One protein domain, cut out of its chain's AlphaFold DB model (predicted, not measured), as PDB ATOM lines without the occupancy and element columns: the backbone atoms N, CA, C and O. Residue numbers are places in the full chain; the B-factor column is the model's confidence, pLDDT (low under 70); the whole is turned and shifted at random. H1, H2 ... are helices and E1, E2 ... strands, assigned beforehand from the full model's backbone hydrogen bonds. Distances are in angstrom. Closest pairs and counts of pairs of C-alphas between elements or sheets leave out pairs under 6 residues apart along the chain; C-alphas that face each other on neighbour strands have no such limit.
ATOM      1  N   LEU A   2      12.452 -34.599   0.503       95.94
ATOM      2  CA  LEU A   2      11.500 -34.179   1.550       95.94
ATOM      3  C   LEU A   2      10.020 -34.292   1.135       95.94
ATOM      4  O   LEU A   2       9.220 -34.876   1.855       95.94
ATOM      5  N   ALA A   3       9.676 -33.833  -0.072       97.25
ATOM      6  CA  ALA A   3       8.328 -33.989  -0.625       97.25
ATOM      7  C   ALA A   3       7.896 -35.465  -0.757       97.25
ATOM      8  O   ALA A   3       6.735 -35.798  -0.562       97.25
ATOM      9  N   ARG A   4       8.838 -36.386  -1.025       95.44
ATOM     10  CA  ARG A   4       8.555 -37.834  -1.038       95.44
ATOM     11  C   ARG A   4       8.305 -38.378   0.369       95.44
ATOM     12  O   ARG A   4       7.478 -39.267   0.505       95.44
ATOM     13  N   ALA A   5       9.004 -37.861   1.383       95.81
ATOM     14  CA  ALA A   5       8.801 -38.254   2.779       95.81
ATOM     15  C   ALA A   5       7.426 -37.808   3.309       95.81
ATOM     16  O   ALA A   5       6.774 -38.562   4.024       95.81
ATOM     17  N   LEU A   6       6.964 -36.618   2.907       96.06
ATOM     18  CA  LEU A   6       5.603 -36.140   3.183       96.06
ATOM     19  C   LEU A   6       4.537 -36.842   2.329       96.06
ATOM     20  O   LEU A   6       3.409 -37.016   2.770       96.06
ATOM     21  N   GLY A   7       4.892 -37.242   1.105       97.12
ATOM     22  CA  GLY A   7       3.952 -37.729   0.091       97.12
ATOM     23  C   GLY A   7       3.356 -36.614  -0.780       97.12
ATOM     24  O   GLY A   7       2.627 -36.900  -1.729       97.12
ATOM     25  N   TRP A   8       3.688 -35.354  -0.493       97.25
ATOM     26  CA  TRP A   8       3.253 -34.165  -1.220       97.25
ATOM     27  C   TRP A   8       4.216 -32.987  -0.985       97.25
ATOM     28  O   TRP A   8       5.011 -33.003  -0.042       97.25
ATOM     29  N   PRO A   9       4.142 -31.945  -1.832       97.19
ATOM     30  CA  PRO A   9       3.489 -31.925  -3.141       97.19
ATOM     31  C   PRO A   9       4.284 -32.773  -4.146       97.19
ATOM     32  O   PRO A   9       5.341 -33.320  -3.826       97.19
ATOM     33  N   ARG A  10       3.803 -32.911  -5.385       97.88
ATOM     34  CA  ARG A  10       4.614 -33.556  -6.425       97.88
ATOM     35  C   ARG A  10       5.691 -32.582  -6.886       97.88
ATOM     36  O   ARG A  10       5.389 -31.481  -7.334       97.88
ATOM     37  N   VAL A  11       6.946 -33.003  -6.801       97.69
ATOM     38  CA  VAL A  11       8.093 -32.292  -7.378       97.69
ATOM     39  C   VAL A  11       8.649 -33.176  -8.488       97.69
ATOM     40  O   VAL A  11       8.838 -34.374  -8.234       97.69
ATOM     41  N   PRO A  12       8.900 -32.652  -9.701       97.06
ATOM     42  CA  PRO A  12       9.481 -33.463 -10.757       97.06
ATOM     43  C   PRO A  12      10.808 -34.090 -10.304       97.06
ATOM     44  O   PRO A  12      11.566 -33.465  -9.547       97.06
ATOM     45  N   PRO A  13      11.107 -35.328 -10.742       95.62
ATOM     46  CA  PRO A  13      12.353 -35.999 -10.401       95.62
ATOM     47  C   PRO A  13      13.551 -35.082 -10.627       95.62
ATOM     48  O   PRO A  13      13.720 -34.523 -11.705       95.62
ATOM     49  N   THR A  14      14.355 -34.907  -9.582       95.56
ATOM     50  CA  THR A  14      15.532 -34.038  -9.588       95.56
ATOM     51  C   THR A  14      16.705 -34.832  -9.036       95.56
ATOM     52  O   THR A  14      16.575 -35.451  -7.979       95.56
ATOM     53  N   VAL A  15      17.819 -34.850  -9.764       94.56
ATOM     54  CA  VAL A  15      19.020 -35.630  -9.435       94.56
ATOM     55  C   VAL A  15      20.269 -34.763  -9.524       94.56
ATOM     56  O   VAL A  15      20.306 -33.819 -10.314       94.56
ATOM     57  N   LEU A  16      21.297 -35.110  -8.751       93.88
ATOM     58  CA  LEU A  16      22.621 -34.508  -8.879       93.88
ATOM     59  C   LEU A  16      23.355 -35.066 -10.105       93.88
ATOM     60  O   LEU A  16      23.245 -36.257 -10.443       93.88
ATOM     61  N   ARG A  17      24.071 -34.184 -10.798       94.94
ATOM     62  CA  ARG A  17      24.895 -34.483 -11.970       94.94
ATOM     63  C   ARG A  17      26.096 -33.553 -12.010       94.94
ATOM     64  O   ARG A  17      25.971 -32.371 -11.703       94.94
ATOM     65  N   ASP A  18      27.219 -34.070 -12.491       95.81
ATOM     66  CA  ASP A  18      28.349 -33.235 -12.882       95.81
ATOM     67  C   ASP A  18      27.959 -32.350 -14.069       95.81
ATOM     68  O   ASP A  18      27.454 -32.824 -15.092       95.81
ATOM     69  N   GLY A  19      28.185 -31.049 -13.920       92.06
ATOM     70  CA  GLY A  19      27.989 -30.040 -14.948       92.06
ATOM     71  C   GLY A  19      29.293 -29.319 -15.305       92.06
ATOM     72  O   GLY A  19      30.328 -29.516 -14.667       92.06
ATOM     73  N   PRO A  20      29.264 -28.427 -16.312       92.94
ATOM     74  CA  PRO A  20      30.451 -27.702 -16.779       92.94
ATOM     75  C   PRO A  20      31.092 -26.787 -15.719       92.94
ATOM     76  O   PRO A  20      32.235 -26.374 -15.890       92.94
ATOM     77  N   PHE A  21      30.375 -26.479 -14.634       93.50
ATOM     78  CA  PHE A  21      30.836 -25.630 -13.531       93.50
ATOM     79  C   PHE A  21      30.885 -26.369 -12.181       93.50
ATOM     80  O   PHE A  21      30.887 -25.728 -11.134       93.50
ATOM     81  N   GLY A  22      30.925 -27.704 -12.204       94.06
ATOM     82  CA  GLY A  22      30.851 -28.554 -11.015       94.06
ATOM     83  C   GLY A  22      29.492 -29.232 -10.870       94.06
ATOM     84  O   GLY A  22      28.678 -29.222 -11.796       94.06
ATOM     85  N   GLU A  23      29.264 -29.853  -9.716       94.19
ATOM     86  CA  GLU A  23      28.009 -30.543  -9.423       94.19
ATOM     87  C   GLU A  23      26.816 -29.576  -9.467       94.19
ATOM     88  O   GLU A  23      26.867 -28.452  -8.963       94.19
ATOM     89  N   GLY A  24      25.728 -30.023 -10.083       93.06
ATOM     90  CA  GLY A  24      24.468 -29.301 -10.150       93.06
ATOM     91  C   GLY A  24      23.274 -30.248 -10.139       93.06
ATOM     92  O   GLY A  24      23.411 -31.469 -10.051       93.06
ATOM     93  N   ALA A  25      22.077 -29.676 -10.243       93.69
ATOM     94  CA  ALA A  25      20.832 -30.431 -10.281       93.69
ATOM     95  C   ALA A  25      20.262 -30.490 -11.704       93.69
ATOM     96  O   ALA A  25      20.178 -29.476 -12.395       93.69
ATOM     97  N   VAL A  26      19.809 -31.673 -12.116       95.25
ATOM     98  CA  VAL A  26      19.021 -31.881 -13.336       95.25
ATOM     99  C   VAL A  26      17.625 -32.325 -12.930       95.25
ATOM    100  O   VAL A  26      17.463 -33.320 -12.223       95.25
ATOM    101  N   GLN A  27      16.620 -31.583 -13.382       96.81
ATOM    102  CA  GLN A  27      15.210 -31.868 -13.144       96.81
ATOM    103  C   GLN A  27      14.552 -32.361 -14.433       96.81
ATOM    104  O   GLN A  27      14.806 -31.824 -15.510       96.81
ATOM    105  N   ALA A  28      13.718 -33.395 -14.325       96.19
ATOM    106  CA  ALA A  28      12.937 -33.891 -15.448       96.19
ATOM    107  C   ALA A  28      12.012 -32.789 -15.976       96.19
ATOM    108  O   ALA A  28      11.292 -32.152 -15.205       96.19
ATOM    109  N   PHE A  29      12.026 -32.589 -17.293       95.62
ATOM    110  CA  PHE A  29      11.102 -31.674 -17.945       95.62
ATOM    111  C   PHE A  29       9.679 -32.237 -17.880       95.62
ATOM    112  O   PHE A  29       9.470 -33.425 -18.131       95.62
ATOM    113  N   LEU A  30       8.714 -31.378 -17.563       93.88
ATOM    114  CA  LEU A  30       7.295 -31.712 -17.562       93.88
ATOM    115  C   LEU A  30       6.605 -30.911 -18.665       93.88
ATOM    116  O   LEU A  30       6.677 -29.684 -18.625       93.88
ATOM    117  N   PRO A  31       5.927 -31.555 -19.625       94.69
ATOM    118  CA  PRO A  31       4.908 -30.887 -20.424       94.69
ATOM    119  C   PRO A  31       3.793 -30.381 -19.500       94.69
ATOM    120  O   PRO A  31       3.334 -31.112 -18.622       94.69
ATOM    121  N   PHE A  32       3.391 -29.124 -19.664       95.19
ATOM    122  CA  PHE A  32       2.338 -28.504 -18.860       95.19
ATOM    123  C   PHE A  32       1.590 -27.445 -19.668       95.19
ATOM    124  O   PHE A  32       2.126 -26.895 -20.632       95.19
ATOM    125  N   ASP A  33       0.364 -27.133 -19.248       91.12
ATOM    126  CA  ASP A  33      -0.413 -26.022 -19.801       91.12
ATOM    127  C   ASP A  33      -0.023 -24.700 -19.107       91.12
ATOM    128  O   ASP A  33      -0.340 -24.516 -17.930       91.12
ATOM    129  N   PRO A  34       0.629 -23.745 -19.798       90.81
ATOM    130  CA  PRO A  34       1.070 -22.490 -19.189       90.81
ATOM    131  C   PRO A  34      -0.079 -21.544 -18.807       90.81
ATOM    132  O   PRO A  34       0.140 -20.601 -18.048       90.81
ATOM    133  N   SER A  35      -1.299 -21.771 -19.306       93.62
ATOM    134  CA  SER A  35      -2.486 -21.010 -18.893       93.62
ATOM    135  C   SER A  35      -3.042 -21.473 -17.535       93.62
ATOM    136  O   SER A  35      -3.777 -20.745 -16.858       93.62
ATOM    137  N   ARG A  36      -2.654 -22.678 -17.103       96.12
ATOM    138  CA  ARG A  36      -3.056 -23.308 -15.845       96.12
ATOM    139  C   ARG A  36      -1.939 -23.120 -14.821       96.12
ATOM    140  O   ARG A  36      -0.923 -23.801 -14.841       96.12
ATOM    141  N   HIS A  37      -2.146 -22.189 -13.899       96.25
ATOM    142  CA  HIS A  37      -1.211 -21.831 -12.836       96.25
ATOM    143  C   HIS A  37      -1.973 -21.556 -11.537       96.25
ATOM    144  O   HIS A  37      -3.203 -21.591 -11.519       96.25
ATOM    145  N   TYR A  38      -1.275 -21.259 -10.436       97.88
ATOM    146  CA  TYR A  38      -1.925 -21.079  -9.130       97.88
ATOM    147  C   TYR A  38      -3.142 -20.140  -9.184       97.88
ATOM    148  O   TYR A  38      -4.253 -20.549  -8.863       97.88
ATOM    149  N   LEU A  39      -2.959 -18.905  -9.664       96.94
ATOM    150  CA  LEU A  39      -4.035 -17.906  -9.680       96.94
ATOM    151  C   LEU A  39      -5.253 -18.306 -10.539       96.94
ATOM    152  O   LEU A  39      -6.347 -17.827 -10.258       96.94
ATOM    153  N   THR A  40      -5.094 -19.168 -11.553       97.25
ATOM    154  CA  THR A  40      -6.210 -19.662 -12.383       97.25
ATOM    155  C   THR A  40      -6.849 -20.935 -11.830       97.25
ATOM    156  O   THR A  40      -7.982 -21.241 -12.184       97.25
ATOM    157  N   MET A  41      -6.157 -21.664 -10.949       97.56
ATOM    158  CA  MET A  41      -6.614 -22.946 -10.399       97.56
ATOM    159  C   MET A  41      -6.979 -22.902  -8.906       97.56
ATOM    160  O   MET A  41      -7.485 -23.896  -8.386       97.56
ATOM    161  N   ARG A  42      -6.711 -21.795  -8.198       96.81
ATOM    162  CA  ARG A  42      -6.786 -21.713  -6.724       96.81
ATOM    163  C   ARG A  42      -8.129 -22.143  -6.124       96.81
ATOM    164  O   ARG A  42      -8.138 -22.741  -5.055       96.81
ATOM    165  N   GLU A  43      -9.237 -21.883  -6.819       95.50
ATOM    166  CA  GLU A  43     -10.583 -22.264  -6.367       95.50
ATOM    167  C   GLU A  43     -10.881 -23.744  -6.657       95.50
ATOM    168  O   GLU A  43     -11.363 -24.460  -5.785       95.50
ATOM    169  N   GLU A  44     -10.535 -24.226  -7.855       96.50
ATOM    170  CA  GLU A  44     -10.766 -25.614  -8.293       96.50
ATOM    171  C   GLU A  44      -9.952 -26.627  -7.472       96.50
ATOM    172  O   GLU A  44     -10.375 -27.765  -7.284       96.50
ATOM    173  N   ARG A  45      -8.764 -26.223  -7.000       96.62
ATOM    174  CA  ARG A  45      -7.751 -27.125  -6.425       96.62
ATOM    175  C   ARG A  45      -7.278 -26.693  -5.043       96.62
ATOM    176  O   ARG A  45      -6.128 -26.935  -4.674       96.62
ATOM    177  N   ALA A  46      -8.162 -26.063  -4.271       96.94
ATOM    178  CA  ALA A  46      -7.844 -25.523  -2.951       96.94
ATOM    179  C   ALA A  46      -7.147 -26.552  -2.036       96.94
ATOM    180  O   ALA A  46      -6.140 -26.231  -1.412       96.94
ATOM    181  N   ASP A  47      -7.597 -27.810  -2.019       95.50
ATOM    182  CA  ASP A  47      -7.004 -28.860  -1.174       95.50
ATOM    183  C   ASP A  47      -5.596 -29.297  -1.607       95.50
ATOM    184  O   ASP A  47      -4.773 -29.687  -0.771       95.50
ATOM    185  N   GLU A  48      -5.286 -29.231  -2.904       97.69
ATOM    186  CA  GLU A  48      -3.924 -29.454  -3.396       97.69
ATOM    187  C   GLU A  48      -3.036 -28.258  -3.024       97.69
ATOM    188  O   GLU A  48      -1.920 -28.442  -2.531       97.69
ATOM    189  N   PHE A  49      -3.546 -27.031  -3.164       98.50
ATOM    190  CA  PHE A  49      -2.796 -25.825  -2.817       98.50
ATOM    191  C   PHE A  49      -2.599 -25.620  -1.317       98.50
ATOM    192  O   PHE A  49      -1.564 -25.075  -0.942       98.50
ATOM    193  N   ARG A  50      -3.481 -26.139  -0.452       98.12
ATOM    194  CA  ARG A  50      -3.224 -26.221   0.999       98.12
ATOM    195  C   ARG A  50      -1.942 -26.992   1.290       98.12
ATOM    196  O   ARG A  50      -1.115 -26.550   2.084       98.12
ATOM    197  N   ARG A  51      -1.736 -28.121   0.605       98.25
ATOM    198  CA  ARG A  51      -0.512 -28.926   0.737       98.25
ATOM    199  C   ARG A  51       0.704 -28.199   0.170       98.25
ATOM    200  O   ARG A  51       1.766 -28.237   0.781       98.25
ATOM    201  N   VAL A  52       0.565 -27.490  -0.952       98.62
ATOM    202  CA  VAL A  52       1.663 -26.665  -1.488       98.62
ATOM    203  C   VAL A  52       2.041 -25.542  -0.517       98.62
ATOM    204  O   VAL A  52       3.220 -25.395  -0.207       98.62
ATOM    205  N   ALA A  53       1.066 -24.797   0.010       98.56
ATOM    206  CA  ALA A  53       1.300 -23.726   0.977       98.56
ATOM    207  C   ALA A  53       1.998 -24.248   2.235       98.56
ATOM    208  O   ALA A  53       2.997 -23.687   2.682       98.56
ATOM    209  N   LEU A  54       1.519 -25.372   2.774       98.56
ATOM    210  CA  LEU A  54       2.113 -25.991   3.951       98.56
ATOM    211  C   LEU A  54       3.552 -26.444   3.680       98.56
ATOM    212  O   LEU A  54       4.439 -26.249   4.511       98.56
ATOM    213  N   PHE A  55       3.805 -27.000   2.495       98.75
ATOM    214  CA  PHE A  55       5.148 -27.388   2.084       98.75
ATOM    215  C   PHE A  55       6.076 -26.182   1.971       98.75
ATOM    216  O   PHE A  55       7.196 -26.247   2.472       98.75
ATOM    217  N   ASP A  56       5.613 -25.073   1.389       98.62
ATOM    218  CA  ASP A  56       6.385 -23.832   1.286       98.62
ATOM    219  C   ASP A  56       6.779 -23.288   2.662       98.62
ATOM    220  O   ASP A  56       7.912 -22.826   2.821       98.62
ATOM    221  N   VAL A  57       5.910 -23.409   3.673       98.38
ATOM    222  CA  VAL A  57       6.266 -23.087   5.063       98.38
ATOM    223  C   VAL A  57       7.363 -24.021   5.569       98.38
ATOM    224  O   VAL A  57       8.382 -23.548   6.072       98.38
ATOM    225  N   VAL A  58       7.205 -25.339   5.406       98.50
ATOM    226  CA  VAL A  58       8.190 -26.337   5.865       98.50
ATOM    227  C   VAL A  58       9.569 -26.074   5.249       98.50
ATOM    228  O   VAL A  58      10.572 -25.975   5.972       98.50
ATOM    229  N   VAL A  59       9.634 -25.903   3.926       98.50
ATOM    230  CA  VAL A  59      10.897 -25.669   3.210       98.50
ATOM    231  C   VAL A  59      11.352 -24.217   3.238       98.50
ATOM    232  O   VAL A  59      12.468 -23.955   2.809       98.50
ATOM    233  N   ASN A  60      10.555 -23.284   3.768       98.12
ATOM    234  CA  ASN A  60      10.839 -21.848   3.748       98.12
ATOM    235  C   ASN A  60      11.114 -21.344   2.318       98.12
ATOM    236  O   ASN A  60      12.161 -20.749   2.059       98.12
ATOM    237  N   ASN A  61      10.204 -21.640   1.382       98.19
ATOM    238  CA  ASN A  61      10.370 -21.242  -0.014       98.19
ATOM    239  C   ASN A  61      10.327 -19.718  -0.139       98.19
ATOM    240  O   ASN A  61       9.311 -19.082   0.137       98.19
ATOM    241  N   ALA A  62      11.434 -19.130  -0.576       97.06
ATOM    242  CA  ALA A  62      11.566 -17.694  -0.694       97.06
ATOM    243  C   ALA A  62      11.140 -17.141  -2.058       97.06
ATOM    244  O   ALA A  62      11.397 -15.964  -2.294       97.06
ATOM    245  N   ASP A  63      10.553 -17.917  -2.969       97.50
ATOM    246  CA  ASP A  63      10.172 -17.416  -4.296       97.50
ATOM    247  C   ASP A  63       9.053 -18.221  -4.989       97.50
ATOM    248  O   ASP A  63       9.089 -18.455  -6.197       97.50
ATOM    249  N   ARG A  64       8.021 -18.660  -4.256       98.25
ATOM    250  CA  ARG A  64       6.878 -19.362  -4.871       98.25
ATOM    251  C   ARG A  64       6.015 -18.395  -5.679       98.25
ATOM    252  O   ARG A  64       5.158 -17.719  -5.110       98.25
ATOM    253  N   LYS A  65       6.186 -18.392  -7.002       98.12
ATOM    254  CA  LYS A  65       5.321 -17.690  -7.962       98.12
ATOM    255  C   LYS A  65       4.167 -18.563  -8.436       98.12
ATOM    256  O   LYS A  65       4.201 -19.789  -8.322       98.12
ATOM    257  N   SER A  66       3.161 -17.925  -9.026       97.62
ATOM    258  CA  SER A  66       1.989 -18.617  -9.552       97.62
ATOM    259  C   SER A  66       2.349 -19.604 -10.661       97.62
ATOM    260  O   SER A  66       1.857 -20.733 -10.642       97.62
ATOM    261  N   GLY A  67       3.244 -19.214 -11.579       97.06
ATOM    262  CA  GLY A  67       3.719 -20.069 -12.669       97.06
ATOM    263  C   GLY A  67       4.569 -21.261 -12.221       97.06
ATOM    264  O   GLY A  67       4.894 -22.112 -13.037       97.06
ATOM    265  N   HIS A  68       4.920 -21.370 -10.933       97.88
ATOM    266  CA  HIS A  68       5.666 -22.520 -10.406       97.88
ATOM    267  C   HIS A  68       4.756 -23.706 -10.050       97.88
ATOM    268  O   HIS A  68       5.254 -24.732  -9.590       97.88
ATOM    269  N   CYS A  69       3.440 -23.556 -10.218       98.06
ATOM    270  CA  CYS A  69       2.440 -24.598 -10.017       98.06
ATOM    271  C   CYS A  69       1.963 -25.092 -11.383       98.06
ATOM    272  O   CYS A  69       1.205 -24.396 -12.054       98.06
ATOM    273  N   LEU A  70       2.434 -26.267 -11.789       97.69
ATOM    274  CA  LEU A  70       2.269 -26.814 -13.132       97.69
ATOM    275  C   LEU A  70       1.198 -27.899 -13.130       97.69
ATOM    276  O   LEU A  70       1.215 -28.777 -12.267       97.69
ATOM    277  N   LEU A  71       0.304 -27.869 -14.112       97.06
ATOM    278  CA  LEU A  71      -0.641 -28.952 -14.356       97.06
ATOM    279  C   LEU A  71      -0.159 -29.772 -15.556       97.06
ATOM    280  O   LEU A  71      -0.039 -29.222 -16.652       97.06
ATOM    281  N   ASP A  72       0.142 -31.054 -15.335       95.06
ATOM    282  CA  ASP A  72       0.504 -31.967 -16.426       95.06
ATOM    283  C   ASP A  72      -0.715 -32.308 -17.309       95.06
ATOM    284  O   ASP A  72      -1.863 -31.978 -16.989       95.06
ATOM    285  N   GLU A  73      -0.467 -32.981 -18.432       93.25
ATOM    286  CA  GLU A  73      -1.511 -33.389 -19.386       93.25
ATOM    287  C   GLU A  73      -2.518 -34.390 -18.787       93.25
ATOM    288  O   GLU A  73      -3.646 -34.503 -19.266       93.25
ATOM    289  N   GLU A  74      -2.159 -35.075 -17.696       93.94
ATOM    290  CA  GLU A  74      -3.044 -35.977 -16.957       93.94
ATOM    291  C   GLU A  74      -3.754 -35.306 -15.767       93.94
ATOM    292  O   GLU A  74      -4.412 -35.983 -14.969       93.94
ATOM    293  N   GLY A  75      -3.647 -33.982 -15.629       93.88
ATOM    294  CA  GLY A  75      -4.338 -33.207 -14.601       93.88
ATOM    295  C   GLY A  75      -3.731 -33.312 -13.198       93.88
ATOM    296  O   GLY A  75      -4.424 -33.021 -12.214       93.88
ATOM    297  N   ARG A  76      -2.463 -33.716 -13.079       95.69
ATOM    298  CA  ARG A  76      -1.713 -33.785 -11.817       95.69
ATOM    299  C   ARG A  76      -0.973 -32.479 -11.568       95.69
ATOM    300  O   ARG A  76      -0.264 -31.975 -12.437       95.69
ATOM    301  N   LEU A  77      -1.090 -31.968 -10.345       97.62
ATOM    302  CA  LEU A  77      -0.378 -30.771  -9.921       97.62
ATOM    303  C   LEU A  77       1.065 -31.102  -9.518       97.62
ATOM    304  O   LEU A  77       1.301 -31.911  -8.616       97.62
ATOM    305  N   PHE A  78       2.018 -30.426 -10.148       98.25
ATOM    306  CA  PHE A  78       3.429 -30.401  -9.781       98.25
ATOM    307  C   PHE A  78       3.845 -29.005  -9.333       98.25
ATOM    308  O   PHE A  78       3.280 -28.000  -9.758       98.25
ATOM    309  N   VAL A  79       4.880 -28.937  -8.501       98.06
ATOM    310  CA  VAL A  79       5.527 -27.677  -8.140       98.06
ATOM    311  C   VAL A  79       7.016 -27.722  -8.431       98.06
ATOM    312  O   VAL A  79       7.693 -28.726  -8.196       98.06
ATOM    313  N   VAL A  80       7.526 -26.609  -8.949       98.00
ATOM    314  CA  VAL A  80       8.922 -26.444  -9.368       98.00
ATOM    315  C   VAL A  80       9.581 -25.277  -8.637       98.00
ATOM    316  O   VAL A  80       8.983 -24.685  -7.745       98.00
ATOM    317  N   ASP A  81      10.827 -24.982  -8.995       96.69
ATOM    318  CA  ASP A  81      11.599 -23.843  -8.492       96.69
ATOM    319  C   ASP A  81      11.740 -23.802  -6.957       96.69
ATOM    320  O   ASP A  81      11.106 -23.032  -6.234       96.69
ATOM    321  N   HIS A  82      12.582 -24.710  -6.458       97.31
ATOM    322  CA  HIS A  82      12.961 -24.810  -5.046       97.31
ATOM    323  C   HIS A  82      14.415 -24.375  -4.811       97.31
ATOM    324  O   HIS A  82      15.006 -24.734  -3.794       97.31
ATOM    325  N   GLY A  83      15.012 -23.627  -5.749       95.25
ATOM    326  CA  GLY A  83      16.419 -23.211  -5.670       95.25
ATOM    327  C   GLY A  83      16.713 -22.243  -4.518       95.25
ATOM    328  O   GLY A  83      17.854 -22.123  -4.088       95.25
ATOM    329  N   VAL A  84      15.679 -21.586  -3.988       96.25
ATOM    330  CA  VAL A  84      15.755 -20.637  -2.868       96.25
ATOM    331  C   VAL A  84      14.891 -21.101  -1.692       96.25
ATOM    332  O   VAL A  84      13.952 -20.435  -1.263       96.25
ATOM    333  N   CYS A  85      15.206 -22.291  -1.184       97.94
ATOM    334  CA  CYS A  85      14.584 -22.902  -0.008       97.94
ATOM    335  C   CYS A  85      15.606 -23.092   1.126       97.94
ATOM    336  O   CYS A  85      16.792 -22.823   0.980       97.94
ATOM    337  N   PHE A  86      15.126 -23.579   2.267       98.31
ATOM    338  CA  PHE A  86      15.879 -24.062   3.430       98.31
ATOM    339  C   PHE A  86      16.682 -23.042   4.226       98.31
ATOM    340  O   PHE A  86      17.148 -23.393   5.310       98.31
ATOM    341  N   HIS A  87      16.719 -21.780   3.794       97.81
ATOM    342  CA  HIS A  87      17.385 -20.710   4.529       97.81
ATOM    343  C   HIS A  87      17.025 -20.735   6.030       97.81
ATOM    344  O   HIS A  87      15.872 -20.977   6.419       97.81
ATOM    345  N   ALA A  88      18.024 -20.512   6.889       98.06
ATOM    346  CA  ALA A  88      17.873 -20.646   8.339       98.06
ATOM    347  C   ALA A  88      16.966 -19.562   8.959       98.06
ATOM    348  O   ALA A  88      16.232 -19.820   9.919       98.06
ATOM    349  N   GLU A  89      17.009 -18.352   8.396       96.38
ATOM    350  CA  GLU A  89      16.099 -17.243   8.719       96.38
ATOM    351  C   GLU A  89      14.754 -17.375   7.988       96.38
ATOM    352  O   GLU A  89      14.732 -17.912   6.878       96.38
ATOM    353  N   PRO A  90      13.651 -16.829   8.535       95.06
ATOM    354  CA  PRO A  90      12.364 -16.791   7.845       95.06
ATOM    355  C   PRO A  90      12.458 -15.913   6.590       95.06
ATOM    356  O   PRO A  90      12.633 -14.698   6.674       95.06
ATOM    357  N   LYS A  91      12.373 -16.544   5.416       96.06
ATOM    358  CA  LYS A  91      12.448 -15.897   4.096       96.06
ATOM    359  C   LYS A  91      11.258 -16.264   3.208       96.06
ATOM    360  O   LYS A  91      11.290 -15.940   2.026       96.06
ATOM    361  N   LEU A  92      10.244 -16.933   3.763       97.50
ATOM    362  CA  LEU A  92       9.057 -17.390   3.050       97.50
ATOM    363  C   LEU A  92       8.435 -16.245   2.245       97.50
ATOM    364  O   LEU A  92       8.010 -15.233   2.805       97.50
ATOM    365  N   ARG A  93       8.387 -16.429   0.927       97.69
ATOM    366  CA  ARG A  93       7.688 -15.546  -0.001       97.69
ATOM    367  C   ARG A  93       6.919 -16.403  -0.985       97.69
ATOM    368  O   ARG A  93       7.511 -17.090  -1.816       97.69
ATOM    369  N   THR A  94       5.601 -16.352  -0.884       97.81
ATOM    370  CA  THR A  94       4.696 -17.160  -1.698       97.81
ATOM    371  C   THR A  94       3.532 -16.327  -2.207       97.81
ATOM    372  O   THR A  94       3.252 -15.245  -1.698       97.81
ATOM    373  N   VAL A  95       2.889 -16.785  -3.275       98.06
ATOM    374  CA  VAL A  95       1.592 -16.254  -3.714       98.06
ATOM    375  C   VAL A  95       0.415 -16.956  -3.036       98.06
ATOM    376  O   VAL A  95      -0.706 -16.480  -3.160       98.06
ATOM    377  N   ILE A  96       0.658 -18.062  -2.323       98.19
ATOM    378  CA  ILE A  96      -0.373 -18.942  -1.757       98.19
ATOM    379  C   ILE A  96      -0.607 -18.596  -0.278       98.19
ATOM    380  O   ILE A  96      -0.276 -19.369   0.619       98.19
ATOM    381  N   TRP A  97      -1.139 -17.401  -0.022       97.81
ATOM    382  CA  TRP A  97      -1.462 -16.922   1.335       97.81
ATOM    383  C   TRP A  97      -2.941 -17.083   1.705       97.81
ATOM    384  O   TRP A  97      -3.353 -16.689   2.790       97.81
ATOM    385  N   ASP A  98      -3.748 -17.674   0.826       97.69
ATOM    386  CA  ASP A  98      -5.205 -17.754   0.960       97.69
ATOM    387  C   ASP A  98      -5.670 -18.563   2.188       97.69
ATOM    388  O   ASP A  98      -6.805 -18.404   2.620       97.69
ATOM    389  N   PHE A  99      -4.794 -19.387   2.778       98.31
ATOM    390  CA  PHE A  99      -5.123 -20.298   3.883       98.31
ATOM    391  C   PHE A  99      -4.669 -19.817   5.264       98.31
ATOM    392  O   PHE A  99      -4.762 -20.573   6.226       98.31
ATOM    393  N   VAL A 100      -4.125 -18.603   5.381       98.25
ATOM    394  CA  VAL A 100      -3.619 -18.059   6.653       98.25
ATOM    395  C   VAL A 100      -4.666 -18.176   7.768       98.25
ATOM    396  O   VAL A 100      -5.831 -17.829   7.586       98.25
ATOM    397  N   GLY A 101      -4.247 -18.684   8.930       98.38
ATOM    398  CA  GLY A 101      -5.115 -18.887  10.090       98.38
ATOM    399  C   GLY A 101      -6.080 -20.074   9.981       98.38
ATOM    400  O   GLY A 101      -6.698 -20.433  10.985       98.38
ATOM    401  N   GLU A 102      -6.204 -20.725   8.818       98.50
ATOM    402  CA  GLU A 102      -6.990 -21.954   8.700       98.50
ATOM    403  C   GLU A 102      -6.335 -23.096   9.505       98.50
ATOM    404  O   GLU A 102      -5.102 -23.185   9.574       98.50
ATOM    405  N   PRO A 103      -7.126 -24.012  10.091       98.50
ATOM    406  CA  PRO A 103      -6.598 -25.235  10.685       98.50
ATOM    407  C   PRO A 103      -5.875 -26.100   9.650       98.50
ATOM    408  O   PRO A 103      -6.378 -26.325   8.547       98.50
ATOM    409  N   ILE A 104      -4.724 -26.656  10.029       98.56
ATOM    410  CA  ILE A 104      -4.045 -27.668   9.216       98.56
ATOM    411  C   ILE A 104      -4.928 -28.930   9.185       98.56
ATOM    412  O   ILE A 104      -5.271 -29.446  10.256       98.56
ATOM    413  N   PRO A 105      -5.283 -29.459   7.996       98.00
ATOM    414  CA  PRO A 105      -6.067 -30.686   7.876       98.00
ATOM    415  C   PRO A 105      -5.454 -31.853   8.659       98.00
ATOM    416  O   PRO A 105      -4.233 -32.003   8.716       98.00
ATOM    417  N   ALA A 106      -6.295 -32.694   9.267       98.00
ATOM    418  CA  ALA A 106      -5.841 -33.751  10.174       98.00
ATOM    419  C   ALA A 106      -4.901 -34.772   9.502       98.00
ATOM    420  O   ALA A 106      -3.956 -35.245  10.130       98.00
ATOM    421  N   ASP A 107      -5.131 -35.079   8.227       97.81
ATOM    422  CA  ASP A 107      -4.260 -35.934   7.420       97.81
ATOM    423  C   ASP A 107      -2.898 -35.266   7.169       97.81
ATOM    424  O   ASP A 107      -1.862 -35.862   7.453       97.81
ATOM    425  N   ALA A 108      -2.884 -33.993   6.765       98.00
ATOM    426  CA  ALA A 108      -1.649 -33.229   6.586       98.00
ATOM    427  C   ALA A 108      -0.870 -33.062   7.906       98.00
ATOM    428  O   ALA A 108       0.360 -33.116   7.917       98.00
ATOM    429  N   ARG A 109      -1.570 -32.911   9.037       98.38
ATOM    430  CA  ARG A 109      -0.967 -32.894  10.375       98.38
ATOM    431  C   ARG A 109      -0.307 -34.233  10.704       98.38
ATOM    432  O   ARG A 109       0.837 -34.236  11.149       98.38
ATOM    433  N   ALA A 110      -0.979 -35.355  10.447       98.50
ATOM    434  CA  ALA A 110      -0.394 -36.682  10.639       98.50
ATOM    435  C   ALA A 110       0.849 -36.889   9.752       98.50
ATOM    436  O   ALA A 110       1.815 -37.531  10.165       98.50
ATOM    437  N   ASP A 111       0.858 -36.327   8.543       98.44
ATOM    438  CA  ASP A 111       2.025 -36.345   7.653       98.44
ATOM    439  C   ASP A 111       3.196 -35.529   8.222       98.44
ATOM    440  O   ASP A 111       4.341 -35.985   8.179       98.44
ATOM    441  N   LEU A 112       2.922 -34.364   8.824       98.50
ATOM    442  CA  LEU A 112       3.925 -33.559   9.530       98.50
ATOM    443  C   LEU A 112       4.470 -34.257  10.784       98.50
ATOM    444  O   LEU A 112       5.661 -34.143  11.061       98.50
ATOM    445  N   GLU A 113       3.637 -34.984  11.533       98.50
ATOM    446  CA  GLU A 113       4.079 -35.780  12.688       98.50
ATOM    447  C   GLU A 113       5.049 -36.879  12.252       98.50
ATOM    448  O   GLU A 113       6.131 -37.005  12.825       98.50
ATOM    449  N   ARG A 114       4.727 -37.600  11.170       98.06
ATOM    450  CA  ARG A 114       5.656 -38.577  10.585       98.06
ATOM    451  C   ARG A 114       6.935 -37.915  10.089       98.06
ATOM    452  O   ARG A 114       8.017 -38.450  10.312       98.06
ATOM    453  N   LEU A 115       6.839 -36.751   9.440       98.25
ATOM    454  CA  LEU A 115       8.021 -36.013   9.001       98.25
ATOM    455  C   LEU A 115       8.897 -35.593  10.188       98.25
ATOM    456  O   LEU A 115      10.112 -35.738  10.103       98.25
ATOM    457  N   ARG A 116       8.309 -35.082  11.277       98.00
ATOM    458  CA  ARG A 116       9.039 -34.731  12.504       98.00
ATOM    459  C   ARG A 116       9.866 -35.921  12.979       98.00
ATOM    460  O   ARG A 116      11.060 -35.759  13.195       98.00
ATOM    461  N   ASP A 117       9.251 -37.094  13.075       97.50
ATOM    462  CA  ASP A 117       9.925 -38.301  13.559       97.50
ATOM    463  C   ASP A 117      11.046 -38.746  12.598       97.50
ATOM    464  O   ASP A 117      12.144 -39.081  13.038       97.50
ATOM    465  N   LEU A 118      10.823 -38.652  11.281       97.06
ATOM    466  CA  LEU A 118      11.848 -38.921  10.260       97.06
ATOM    467  C   LEU A 118      13.007 -37.912  10.264       97.06
ATOM    468  O   LEU A 118      14.066 -38.206   9.715       97.06
ATOM    469  N   LEU A 119      12.815 -36.717  10.830       97.00
ATOM    470  CA  LEU A 119      13.847 -35.685  10.939       97.00
ATOM    471  C   LEU A 119      14.702 -35.821  12.208       97.00
ATOM    472  O   LEU A 119      15.692 -35.093  12.331       97.00
ATOM    473  N   GLU A 120      14.362 -36.718  13.137       94.50
ATOM    474  CA  GLU A 120      15.164 -36.963  14.344       94.50
ATOM    475  C   GLU A 120      16.417 -37.789  14.023       94.50
ATOM    476  O   GLU A 120      17.520 -37.406  14.410       94.50
ATOM    477  N   ALA A 121      16.267 -38.885  13.271       90.75
ATOM    478  CA  ALA A 121      17.375 -39.739  12.845       90.75
ATOM    479  C   ALA A 121      16.996 -40.621  11.642       90.75
ATOM    480  O   ALA A 121      15.819 -40.863  11.372       90.75
ATOM    481  N   GLY A 122      18.010 -41.162  10.961       92.00
ATOM    482  CA  GLY A 122      17.857 -42.138   9.882       92.00
ATOM    483  C   GLY A 122      18.204 -41.588   8.495       92.00
ATOM    484  O   GLY A 122      18.711 -40.470   8.383       92.00
ATOM    485  N   PRO A 123      17.901 -42.347   7.425       95.50
ATOM    486  CA  PRO A 123      18.410 -42.064   6.079       95.50
ATOM    487  C   PRO A 123      18.044 -40.673   5.545       95.50
ATOM    488  O   PRO A 123      18.857 -40.020   4.903       95.50
ATOM    489  N   LEU A 124      16.839 -40.178   5.860       96.00
ATOM    490  CA  LEU A 124      16.411 -38.830   5.467       96.00
ATOM    491  C   LEU A 124      17.319 -37.748   6.066       96.00
ATOM    492  O   LEU A 124      17.643 -36.777   5.390       96.00
ATOM    493  N   VAL A 125      17.701 -37.891   7.337       96.25
ATOM    494  CA  VAL A 125      18.571 -36.925   8.017       96.25
ATOM    495  C   VAL A 125      19.971 -36.974   7.428       96.25
ATOM    496  O   VAL A 125      20.506 -35.918   7.119       96.25
ATOM    497  N   GLU A 126      20.519 -38.167   7.206       96.19
ATOM    498  CA  GLU A 126      21.845 -38.351   6.600       96.19
ATOM    499  C   GLU A 126      21.922 -37.703   5.206       96.19
ATOM    500  O   GLU A 126      22.847 -36.945   4.913       96.19
ATOM    501  N   GLU A 127      20.905 -37.923   4.365       95.56
ATOM    502  CA  GLU A 127      20.806 -37.289   3.047       95.56
ATOM    503  C   GLU A 127      20.655 -35.757   3.146       95.56
ATOM    504  O   GLU A 127      21.215 -35.026   2.330       95.56
ATOM    505  N   LEU A 128      19.911 -35.239   4.132       96.69
ATOM    506  CA  LEU A 128      19.767 -33.793   4.342       96.69
ATOM    507  C   LEU A 128      21.050 -33.154   4.881       96.69
ATOM    508  O   LEU A 128      21.375 -32.045   4.473       96.69
ATOM    509  N   GLU A 129      21.780 -33.819   5.774       96.75
ATOM    510  CA  GLU A 129      23.047 -33.330   6.339       96.75
ATOM    511  C   GLU A 129      24.160 -33.254   5.292       96.75
ATOM    512  O   GLU A 129      25.043 -32.403   5.399       96.75
ATOM    513  N   ALA A 130      24.089 -34.080   4.245       95.12
ATOM    514  CA  ALA A 130      24.978 -33.980   3.091       95.12
ATOM    515  C   ALA A 130      24.686 -32.755   2.198       95.12
ATOM    516  O   ALA A 130      25.557 -32.343   1.435       95.12
ATOM    517  N   LEU A 131      23.477 -32.180   2.271       95.00
ATOM    518  CA  LEU A 131      23.005 -31.124   1.361       95.00
ATOM    519  C   LEU A 131      22.752 -29.772   2.040       95.00
ATOM    520  O   LEU A 131      22.731 -28.750   1.358       95.00
ATOM    521  N   LEU A 132      22.516 -29.756   3.351       97.12
ATOM    522  CA  LEU A 132      22.127 -28.575   4.117       97.12
ATOM    523  C   LEU A 132      23.129 -28.276   5.224       97.12
ATOM    524  O   LEU A 132      23.647 -29.170   5.894       97.12
ATOM    525  N   PHE A 133      23.314 -26.990   5.515       98.19
ATOM    526  CA  PHE A 133      24.088 -26.590   6.678       98.19
ATOM    527  C   PHE A 133      23.362 -26.958   7.983       98.19
ATOM    528  O   PHE A 133      22.127 -26.914   8.062       98.19
ATOM    529  N   PRO A 134      24.096 -27.187   9.090       98.25
ATOM    530  CA  PRO A 134      23.486 -27.513  10.381       98.25
ATOM    531  C   PRO A 134      22.443 -26.490  10.861       98.25
ATOM    532  O   PRO A 134      21.480 -26.845  11.541       98.25
ATOM    533  N   ALA A 135      22.624 -25.206  10.533       98.50
ATOM    534  CA  ALA A 135      21.671 -24.154  10.885       98.50
ATOM    535  C   ALA A 135      20.344 -24.266  10.113       98.50
ATOM    536  O   ALA A 135      19.283 -24.028  10.692       98.50
ATOM    537  N   GLU A 136      20.398 -24.663   8.842       98.56
ATOM    538  CA  GLU A 136      19.234 -24.840   7.968       98.56
ATOM    539  C   GLU A 136      18.417 -26.057   8.393       98.56
ATOM    540  O   GLU A 136      17.200 -25.958   8.553       98.56
ATOM    541  N   LEU A 137      19.086 -27.172   8.699       98.31
ATOM    542  CA  LEU A 137      18.423 -28.372   9.204       98.31
ATOM    543  C   LEU A 137      17.759 -28.131  10.571       98.31
ATOM    544  O   LEU A 137      16.616 -28.535  10.792       98.31
ATOM    545  N   ARG A 138      18.421 -27.402  11.485       98.44
ATOM    546  CA  ARG A 138      17.790 -26.967  12.747       98.44
ATOM    547  C   ARG A 138      16.567 -26.082  12.502       98.44
ATOM    548  O   ARG A 138      15.572 -26.219  13.212       98.44
ATOM    549  N   ALA A 139      16.629 -25.180  11.523       98.62
ATOM    550  CA  ALA A 139      15.504 -24.320  11.175       98.62
ATOM    551  C   ALA A 139      14.339 -25.110  10.555       98.62
ATOM    552  O   ALA A 139      13.194 -24.854  10.916       98.62
ATOM    553  N   LEU A 140      14.615 -26.101   9.701       98.62
ATOM    554  CA  LEU A 140      13.617 -27.027   9.155       98.62
ATOM    555  C   LEU A 140      12.887 -27.782  10.271       98.62
ATOM    556  O   LEU A 140      11.660 -27.723  10.345       98.62
ATOM    557  N   ARG A 141      13.636 -28.420  11.182       98.62
ATOM    558  CA  ARG A 141      13.071 -29.119  12.350       98.62
ATOM    559  C   ARG A 141      12.193 -28.192  13.188       98.62
ATOM    560  O   ARG A 141      11.084 -28.561  13.559       98.62
ATOM    561  N   ARG A 142      12.671 -26.971  13.454       98.56
ATOM    562  CA  ARG A 142      11.912 -25.961  14.201       98.56
ATOM    563  C   ARG A 142      10.585 -25.636  13.509       98.56
ATOM    564  O   ARG A 142       9.558 -25.767  14.156       98.56
ATOM    565  N   ARG A 143      10.590 -25.329  12.207       98.44
ATOM    566  CA  ARG A 143       9.365 -25.010  11.449       98.44
ATOM    567  C   ARG A 143       8.326 -26.132  11.499       98.44
ATOM    568  O   ARG A 143       7.151 -25.849  11.691       98.44
ATOM    569  N   VAL A 144       8.747 -27.393  11.375       98.62
ATOM    570  CA  VAL A 144       7.829 -28.543  11.490       98.62
ATOM    571  C   VAL A 144       7.219 -28.628  12.894       98.62
ATOM    572  O   VAL A 144       6.012 -28.818  13.022       98.62
ATOM    573  N   ARG A 145       8.020 -28.455  13.954       98.62
ATOM    574  CA  ARG A 145       7.505 -28.460  15.335       98.62
ATOM    575  C   ARG A 145       6.546 -27.303  15.602       98.62
ATOM    576  O   ARG A 145       5.516 -27.535  16.222       98.62
ATOM    577  N   ASP A 146       6.872 -26.104  15.130       98.25
ATOM    578  CA  ASP A 146       6.045 -24.913  15.329       98.25
ATOM    579  C   ASP A 146       4.686 -25.090  14.625       98.25
ATOM    580  O   ASP A 146       3.646 -24.889  15.242       98.25
ATOM    581  N   LEU A 147       4.671 -25.602  13.385       98.44
ATOM    582  CA  LEU A 147       3.431 -25.946  12.671       98.44
ATOM    583  C   LEU A 147       2.563 -26.959  13.432       98.44
ATOM    584  O   LEU A 147       1.343 -26.820  13.472       98.44
ATOM    585  N   LEU A 148       3.171 -27.981  14.039       98.69
ATOM    586  CA  LEU A 148       2.448 -28.984  14.829       98.69
ATOM    587  C   LEU A 148       1.911 -28.428  16.155       98.69
ATOM    588  O   LEU A 148       0.851 -28.864  16.615       98.69
ATOM    589  N   ALA A 149       2.650 -27.505  16.772       98.56
ATOM    590  CA  ALA A 149       2.267 -26.856  18.020       98.56
ATOM    591  C   ALA A 149       1.090 -25.897  17.808       98.56
ATOM    592  O   ALA A 149       0.098 -25.995  18.526       98.56
ATOM    593  N   GLU A 150       1.178 -25.032  16.795       98.12
ATOM    594  CA  GLU A 150       0.142 -24.041  16.481       98.12
ATOM    595  C   GLU A 150      -1.079 -24.680  15.801       98.12
ATOM    596  O   GLU A 150      -2.221 -24.334  16.088       98.12
ATOM    597  N   GLY A 151      -0.861 -25.650  14.906       98.31
ATOM    598  CA  GLY A 151      -1.934 -26.377  14.223       98.31
ATOM    599  C   GLY A 151      -2.702 -25.568  13.172       98.31
ATOM    600  O   GLY A 151      -3.727 -26.044  12.684       98.31
ATOM    601  N   VAL A 152      -2.213 -24.381  12.807       98.69
ATOM    602  CA  VAL A 152      -2.800 -23.489  11.797       98.69
ATOM    603  C   VAL A 152      -1.745 -23.027  10.793       98.69
ATOM    604  O   VAL A 152      -0.544 -23.063  11.073       98.69
ATOM    605  N   PHE A 153      -2.179 -22.579   9.614       98.50
ATOM    606  CA  PHE A 153      -1.285 -21.923   8.658       98.50
ATOM    607  C   PHE A 153      -0.791 -20.579   9.223       98.50
ATOM    608  O   PHE A 153      -1.611 -19.776   9.679       98.50
ATOM    609  N   PRO A 154       0.526 -20.307   9.193       97.81
ATOM    610  CA  PRO A 154       1.087 -19.120   9.826       97.81
ATOM    611  C   PRO A 154       0.795 -17.846   9.031       97.81
ATOM    612  O   PRO A 154       0.757 -17.855   7.801       97.81
TER     613      PRO A 154
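Overview. This is residues 2 to 154 of the 167 residues of an uncharacterized protein of bacterium HR12 (UniProt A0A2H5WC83). Three helices, H3, H4 and H6, pack as a triangle in the body, with the small hairpin E3 and E4 next to H3 and the short H1 beside H4. H5 sits across the end where H4 finishes and H6 starts, while the hairpin E1 and E2 sticks out as an arm. The 26 residues 80 to 105, with no named element, run round the side of H3 away from H1. The printed part has 153 residues, with six named helices and four named strands in the order H1 E1 E2 H2 H3 E3 E4 H4 H5 H6; the class is mixed, and each of the two sheets, E1 - E2 and E3 - E4, is antiparallel. It is compact, with a radius of gyration of the C-alphas of 15.5 A, and spans 45 by 39 by 25 A.

Arrangement. H1, residues 2 to 6, touches residues 111 to 115 of H4, residues 106 to 118, closest at the C-alphas of Leu 6 and Asp 111, 5.7 A. E1, residues 14 to 19, and E2, residues 22 to 27, form a hairpin, with N 17 and O 24 within hydrogen-bond range at 2.9 A. H2, residues 38 to 41, and H3, residues 46 to 59, are close but not clearly touching, with the C-alphas of Tyr 38 and Phe 49 closest at 7.9 A. E3, residues 69 to 71, and E4, residues 77 to 79, form a second hairpin, with N 70 and O 78 within hydrogen-bond range at 2.8 A. The closest C-alphas of H3 and E4 are those of Glu 48 and Leu 77, 7.5 A. H3 and H4 are close but not clearly touching, closest at the C-alphas of Arg 51 and Ala 108, 7.3 A. H5, residues 123 to 129, and H4 are close but not clearly touching, closest at the C-alphas of Leu 118 and Leu 124, 6.6 A, and about perpendicular at 74 degrees. H6, residues 134 to 150, touches H4 with residues 141 to 148 alone, opposite ways at a shallow tilt of 32 degrees, only just short of steep; the C-alphas of Arg 116 and Val 144 are closest, 6.4 A. H6 touches H3 through residues 140 to 144 and 57 to 59 alone, opposite ways at a steep tilt of 42 degrees, with the C-alphas of Val 58 and Arg 143 closest at 5.9 A. Every O i to N i+4 pair is within hydrogen-bond range in H1, H4, H5 and H6, against 9 of 10 in H3; H2 is too short for such a pair.

Along the chain. H1 begins at C-alpha 2, (11.500, -34.179, 1.550). E1 measures 14.1 A, E2 16.1 A, H3 19.7 A and H4 18.4 A. H6, 24.4 A, ends at C-alpha 150, (0.142, -24.041, 16.481).

Size, cuts and confidence. The C-alphas farthest apart, those of Pro 20 and Pro 103, are 46.2 A apart. The printed part has no cut, and the link from E4 to H4 is long. The mean pLDDT of the printed part is 96.9, and no printed residue is under 70.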